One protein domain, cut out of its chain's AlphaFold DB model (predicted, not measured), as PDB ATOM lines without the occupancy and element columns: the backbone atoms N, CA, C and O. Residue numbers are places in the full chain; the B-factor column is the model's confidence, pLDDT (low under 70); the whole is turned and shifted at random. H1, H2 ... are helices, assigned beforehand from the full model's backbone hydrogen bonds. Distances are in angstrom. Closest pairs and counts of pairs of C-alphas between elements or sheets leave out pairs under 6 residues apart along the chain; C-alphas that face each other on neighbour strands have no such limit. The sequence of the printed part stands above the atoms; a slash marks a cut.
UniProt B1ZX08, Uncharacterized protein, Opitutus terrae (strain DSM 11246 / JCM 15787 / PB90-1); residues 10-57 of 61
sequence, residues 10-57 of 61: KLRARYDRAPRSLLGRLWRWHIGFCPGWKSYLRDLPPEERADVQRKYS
ATOM      1  N   LYS A  10     109.002 263.654 329.590       68.44
ATOM      2  CA  LYS A  10     107.951 264.141 328.660       68.44
ATOM      3  C   LYS A  10     108.422 265.301 327.773       68.44
ATOM      4  O   LYS A  10     107.918 265.511 326.676       68.44
ATOM      5  N   LEU A  11     109.390 266.057 328.272       71.50
ATOM      6  CA  LEU A  11     110.093 267.142 327.600       71.50
ATOM      7  C   LEU A  11     110.912 266.627 326.397       71.50
ATOM      8  O   LEU A  11     110.761 267.170 325.306       71.50
ATOM      9  N   ARG A  12     111.662 265.522 326.550       77.19
ATOM     10  CA  ARG A  12     112.376 264.846 325.446       77.19
ATOM     11  C   ARG A  12     111.398 264.295 324.413       77.19
ATOM     12  O   ARG A  12     111.578 264.528 323.228       77.19
ATOM     13  N   ALA A  13     110.315 263.656 324.856       78.62
ATOM     14  CA  ALA A  13     109.279 263.140 323.955       78.62
ATOM     15  C   ALA A  13     108.519 264.244 323.192       78.62
ATOM     16  O   ALA A  13     107.932 263.989 322.140       78.62
ATOM     17  N   ARG A  14     108.471 265.471 323.725       74.81
ATOM     18  CA  ARG A  14     107.932 266.642 323.013       74.81
ATOM     19  C   ARG A  14     108.949 267.239 322.045       74.81
ATOM     20  O   ARG A  14     108.552 267.633 320.954       74.81
ATOM     21  N   TYR A  15     110.227 267.267 322.420       78.94
ATOM     22  CA  TYR A  15     111.311 267.653 321.518       78.94
ATOM     23  C   TYR A  15     111.389 266.720 320.306       78.94
ATOM     24  O   TYR A  15     111.449 267.205 319.187       78.94
ATOM     25  N   ASP A  16     111.310 265.406 320.522       75.69
ATOM     26  CA  ASP A  16     111.367 264.392 319.461       75.69
ATOM     27  C   ASP A  16     110.215 264.548 318.454       75.69
ATOM     28  O   ASP A  16     110.420 264.528 317.245       75.69
ATOM     29  N   ARG A  17     109.007 264.839 318.957       80.12
ATOM     30  CA  ARG A  17     107.824 265.094 318.122       80.12
ATOM     31  C   ARG A  17     107.868 266.424 317.367       80.12
ATOM     32  O   ARG A  17     107.321 266.509 316.274       80.12
ATOM     33  N   ALA A  18     108.444 267.477 317.950       78.50
ATOM     34  CA  ALA A  18     108.426 268.816 317.358       78.50
ATOM     35  C   ALA A  18     109.696 269.628 317.696       78.50
ATOM     36  O   ALA A  18     109.632 270.617 318.439       78.50
ATOM     37  N   PRO A  19     110.861 269.268 317.126       73.69
ATOM     38  CA  PRO A  19     112.148 269.869 317.492       73.69
ATOM     39  C   PRO A  19     112.292 271.326 317.028       73.69
ATOM     40  O   PRO A  19     113.051 272.097 317.614       73.69
ATOM     41  N   ARG A  20     111.542 271.732 315.992       76.62
ATOM     42  CA  ARG A  20     111.544 273.103 315.443       76.62
ATOM     43  C   ARG A  20     110.622 274.071 316.197       76.62
ATOM     44  O   ARG A  20     110.695 275.281 315.976       76.62
ATOM     45  N   SER A  21     109.776 273.567 317.092       79.81
ATOM     46  CA  SER A  21     108.832 274.387 317.857       79.81
ATOM     47  C   SER A  21     109.530 275.191 318.958       79.81
ATOM     48  O   SER A  21     110.635 274.861 319.393       79.81
ATOM     49  N   LEU A  22     108.869 276.240 319.461       80.50
ATOM     50  CA  LEU A  22     109.358 277.038 320.600       80.50
ATOM     51  C   LEU A  22     109.675 276.157 321.821       80.50
ATOM     52  O   LEU A  22     110.701 276.342 322.468       80.50
ATOM     53  N   LEU A  23     108.860 275.124 322.062       78.94
ATOM     54  CA  LEU A  23     109.103 274.109 323.091       78.94
ATOM     55  C   LEU A  23     110.374 273.285 322.843       78.94
ATOM     56  O   LEU A  23     111.051 272.918 323.799       78.94
ATOM     57  N   GLY A  24     110.719 273.008 321.582       79.25
ATOM     58  CA  GLY A  24     111.945 272.295 321.223       79.25
ATOM     59  C   GLY A  24     113.198 273.140 321.476       79.25
ATOM     60  O   GLY A  24     114.196 272.647 322.001       79.25
ATOM     61  N   ARG A  25     113.122 274.449 321.205       80.81
ATOM     62  CA  ARG A  25     114.168 275.411 321.590       80.81
ATOM     63  C   ARG A  25     114.294 275.543 323.106       80.81
ATOM     64  O   ARG A  25     115.404 275.464 323.626       80.81
ATOM     65  N   LEU A  26     113.169 275.655 323.812       81.62
ATOM     66  CA  LEU A  26     113.147 275.724 325.272       81.62
ATOM     67  C   LEU A  26     113.712 274.448 325.902       81.62
ATOM     68  O   LEU A  26     114.458 274.525 326.869       81.62
ATOM     69  N   TRP A  27     113.443 273.280 325.312       80.88
ATOM     70  CA  TRP A  27     114.054 272.021 325.726       80.88
ATOM     71  C   TRP A  27     115.576 272.038 325.574       80.88
ATOM     72  O   TRP A  27     116.282 271.635 326.492       80.88
ATOM     73  N   ARG A  28     116.094 272.535 324.449       79.19
ATOM     74  CA  ARG A  28     117.541 272.616 324.208       79.19
ATOM     75  C   ARG A  28     118.251 273.525 325.216       79.19
ATOM     76  O   ARG A  28     119.376 273.244 325.603       79.19
ATOM     77  N   TRP A  29     117.570 274.570 325.678       79.88
ATOM     78  CA  TRP A  29     118.045 275.408 326.775       79.88
ATOM     79  C   TRP A  29     117.911 274.704 328.139       79.88
ATOM     80  O   TRP A  29     118.855 274.684 328.928       79.88
ATOM     81  N   HIS A  30     116.783 274.031 328.399       79.19
ATOM     82  CA  HIS A  30     116.527 273.371 329.686       79.19
ATOM     83  C   HIS A  30     117.547 272.268 330.007       79.19
ATOM     84  O   HIS A  30     117.912 272.101 331.168       79.19
ATOM     85  N   ILE A  31     118.034 271.527 329.004       79.88
ATOM     86  CA  ILE A  31     119.034 270.468 329.214       79.88
ATOM     87  C   ILE A  31     120.391 271.010 329.688       79.88
ATOM     88  O   ILE A  31     121.146 270.259 330.297       79.88
ATOM     89  N   GLY A  32     120.691 272.301 329.491       74.19
ATOM     90  CA  GLY A  32     121.895 272.933 330.042       74.19
ATOM     91  C   GLY A  32     121.858 273.070 331.571       74.19
ATOM     92  O   GLY A  32     122.880 272.905 332.242       74.19
ATOM     93  N   PHE A  33     120.670 273.307 332.135       73.44
ATOM     94  CA  PHE A  33     120.457 273.387 333.585       73.44
ATOM     95  C   PHE A  33     119.929 272.080 334.189       73.44
ATOM     96  O   PHE A  33     120.005 271.886 335.397       73.44
ATOM     97  N   CYS A  34     119.416 271.160 333.368       77.50
ATOM     98  CA  CYS A  34     118.822 269.920 333.844       77.50
ATOM     99  C   CYS A  34     119.866 269.061 334.589       77.50
ATOM    100  O   CYS A  34     120.797 268.541 333.962       77.50
ATOM    101  N   PRO A  35     119.704 268.849 335.909       72.06
ATOM    102  CA  PRO A  35     120.653 268.059 336.686       72.06
ATOM    103  C   PRO A  35     120.667 266.594 336.230       72.06
ATOM    104  O   PRO A  35     121.732 265.992 336.142       72.06
ATOM    105  N   GLY A  36     119.509 266.048 335.834       75.69
ATOM    106  CA  GLY A  36     119.401 264.689 335.297       75.69
ATOM    107  C   GLY A  36     120.137 264.496 333.967       75.69
ATOM    108  O   GLY A  36     120.805 263.486 333.782       75.69
ATOM    109  N   TRP A  37     120.083 265.482 333.065       77.56
ATOM    110  CA  TRP A  37     120.822 265.431 331.797       77.56
ATOM    111  C   TRP A  37     122.333 265.475 332.019       77.56
ATOM    112  O   TRP A  37     123.070 264.711 331.401       77.56
ATOM    113  N   LYS A  38     122.796 266.326 332.942       76.31
ATOM    114  CA  LYS A  38     124.210 266.378 333.323       76.31
ATOM    115  C   LYS A  38     124.689 265.070 333.945       76.31
ATOM    116  O   LYS A  38     125.781 264.646 333.593       76.31
ATOM    117  N   SER A  39     123.911 264.435 334.825       79.88
ATOM    118  CA  SER A  39     124.264 263.113 335.363       79.88
ATOM    119  C   SER A  39     124.282 262.046 334.272       79.88
ATOM    120  O   SER A  39     125.275 261.347 334.155       79.88
ATOM    121  N   TYR A  40     123.265 261.993 333.406       78.50
ATOM    122  CA  TYR A  40     123.231 261.062 332.274       78.50
ATOM    123  C   TYR A  40     124.456 261.216 331.362       78.50
ATOM    124  O   TYR A  40     125.137 260.242 331.072       78.50
ATOM    125  N   LEU A  41     124.797 262.446 330.962       77.62
ATOM    126  CA  LEU A  41     126.007 262.685 330.173       77.62
ATOM    127  C   LEU A  41     127.285 262.329 330.938       77.62
ATOM    128  O   LEU A  41     128.263 261.951 330.300       77.62
ATOM    129  N   ARG A  42     127.308 262.494 332.268       80.31
ATOM    130  CA  ARG A  42     128.469 262.203 333.119       80.31
ATOM    131  C   ARG A  42     128.724 260.701 333.246       80.31
ATOM    132  O   ARG A  42     129.885 260.322 333.176       80.31
ATOM    133  N   ASP A  43     127.667 259.905 333.386       83.19
ATOM    134  CA  ASP A  43     127.714 258.437 333.377       83.19
ATOM    135  C   ASP A  43     128.073 257.873 331.996       83.19
ATOM    136  O   ASP A  43     128.709 256.827 331.904       83.19
ATOM    137  N   LEU A  44     127.702 258.568 330.915       81.00
ATOM    138  CA  LEU A  44     128.026 258.121 329.563       81.00
ATOM    139  C   LEU A  44     129.535 258.220 329.259       81.00
ATOM    140  O   LEU A  44     130.156 259.258 329.551       81.00
ATOM    141  N   PRO A  45     130.110 257.204 328.584       85.31
ATOM    142  CA  PRO A  45     131.472 257.262 328.075       85.31
ATOM    143  C   PRO A  45     131.630 258.391 327.040       85.31
ATOM    144  O   PRO A  45     130.654 258.840 326.427       85.31
ATOM    145  N   PRO A  46     132.861 258.894 326.836       82.50
ATOM    146  CA  PRO A  46     133.122 260.053 325.982       82.50
ATOM    147  C   PRO A  46     132.642 259.873 324.533       82.50
ATOM    148  O   PRO A  46     132.202 260.843 323.915       82.50
ATOM    149  N   GLU A  47     132.663 258.646 324.011       83.81
ATOM    150  CA  GLU A  47     132.160 258.308 322.674       83.81
ATOM    151  C   GLU A  47     130.637 258.475 322.550       83.81
ATOM    152  O   GLU A  47     130.155 259.144 321.632       83.81
ATOM    153  N   GLU A  48     129.875 257.955 323.517       84.00
ATOM    154  CA  GLU A  48     128.419 258.076 323.559       84.00
ATOM    155  C   GLU A  48     128.003 259.511 323.867       84.00
ATOM    156  O   GLU A  48     127.053 260.031 323.284       84.00
ATOM    157  N   ARG A  49     128.747 260.205 324.737       82.25
ATOM    158  CA  ARG A  49     128.531 261.628 325.008       82.25
ATOM    159  C   ARG A  49     128.663 262.454 323.730       82.25
ATOM    160  O   ARG A  49     127.812 263.309 323.478       82.25
ATOM    161  N   ALA A  50     129.695 262.193 322.926       82.25
ATOM    162  CA  ALA A  50     129.884 262.855 321.642       82.25
ATOM    163  C   ALA A  50     128.745 262.521 320.668       82.25
ATOM    164  O   ALA A  50     128.251 263.414 319.981       82.25
ATOM    165  N   ASP A  51     128.272 261.272 320.641       84.81
ATOM    166  CA  ASP A  51     127.128 260.887 319.811       84.81
ATOM    167  C   ASP A  51     125.838 261.603 320.213       84.81
ATOM    168  O   ASP A  51     125.160 262.193 319.374       84.81
ATOM    169  N   VAL A  52     125.546 261.663 321.511       81.94
ATOM    170  CA  VAL A  52     124.392 262.385 322.050       81.94
ATOM    171  C   VAL A  52     124.489 263.882 321.736       81.94
ATOM    172  O   VAL A  52     123.502 264.489 321.311       81.94
ATOM    173  N   GLN A  53     125.669 264.488 321.882       77.75
ATOM    174  CA  GLN A  53     125.896 265.888 321.516       77.75
ATOM    175  C   GLN A  53     125.677 266.138 320.019       77.75
ATOM    176  O   GLN A  53     125.018 267.121 319.670       77.75
ATOM    177  N   ARG A  54     126.145 265.237 319.142       80.31
ATOM    178  CA  ARG A  54     125.895 265.293 317.689       80.31
ATOM    179  C   ARG A  54     124.411 265.135 317.364       80.31
ATOM    180  O   ARG A  54     123.852 265.973 316.656       80.31
ATOM    181  N   LYS A  55     123.762 264.112 317.929       78.94
ATOM    182  CA  LYS A  55     122.351 263.760 317.713       78.94
ATOM    183  C   LYS A  55     121.406 264.899 318.070       78.94
ATOM    184  O   LYS A  55     120.461 265.172 317.338       78.94
ATOM    185  N   TYR A  56     121.678 265.594 319.172       75.69
ATOM    186  CA  TYR A  56     120.913 266.774 319.583       75.69
ATOM    187  C   TYR A  56     121.507 268.090 319.067       75.69
ATOM    188  O   TYR A  56     121.005 269.164 319.412       75.69
ATOM    189  N   SER A  57     122.569 268.006 318.254       66.88
ATOM    190  CA  SER A  57     123.406 269.101 317.749       66.88
ATOM    191  C   SER A  57     123.538 270.222 318.780       66.88
ATOM    192  O   SER A  57     123.224 271.383 318.508       66.88
TER     193      SER A  57
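What this domain is: This is residues 10 to 57 of the 61 residues of an uncharacterized protein of Opitutus terrae (strain DSM 11246 / JCM 15787 / PB90-1) (UniProt B1ZX08). Four short helices follow one another round an open horseshoe with an empty middle: H1 packs on the first part of H2 at one end, H2 and H3 form a corner, and H4 folds back past H3 to make the other arm. The corner between H2 and H3 sticks out with residues 32 to 39, of which 35 to 39 belong to H3. The printed part has 48 residues, with four named helices in the order H1, H2, H3, H4 and no named strand, and its class is all helix. The whole is compact by its radius of gyration of the C-alphas, 11.0 A, and only just elongated, with spans of 30 by 20 by 15 A.

Where its parts are: H1 covers residues 10 to 17, 10.6 A from first to last C-alpha, and begins at C-alpha 10, (107.951, 264.141, 328.660). H2, residues 22 to 33, is the longest helix with 12 residues and measures 17.5 A; its C-alpha 22 is at (109.358, 277.038, 320.600). H3 holds residues 35 to 43 over 12.4 A. H4, residues 46 to 55, measures 14.1 A and ends at C-alpha 55, (122.351, 263.760, 317.713).

How they stand to each other: H1 and H2 touch, with residues 23 to 27 of H2 alone; their closest C-alphas, those of Tyr 15 and Gly 24, are 4.7 A apart. Their lines stand at a steep tilt of 48 degrees, opposite ways. H2 and H3 only just touch, with 3 pairs of C-alphas within 8 A, and only at the corner by their link. H2 touches H3 there with residues 31 to 32 alone, and the closest C-alphas of the two are those of Ile 31 and Trp 37, 5.9 A apart. H2 and H3 run the same way at a steep tilt of 64 degrees. H3 and H4 are close but not clearly touching: their closest C-alphas, those of Leu 41 and Arg 49, are 5.8 A apart. These two run opposite ways at a steep tilt of 48 degrees. H1 and H3, H1 and H4, and H2 and H4 are apart. In H1, H3 and H4 every O i to N i+4 pair is within hydrogen-bond range; in H2 it is 6 of 8.

The domain as a whole: The C-alphas of Leu 22 and Pro 45, the two farthest apart, are 30.6 A from each other, and the first and last printed C-alphas, those of Lys 10 and Ser 57, are 19.6 A apart. The links H1 to H2, H2 to H3 and H3 to H4 are tight, with 4, 1 and 2 residues between the helices, and the printed part has no cut. The mean pLDDT of the printed part is 78.5, and residues 10 and 57 are under 70.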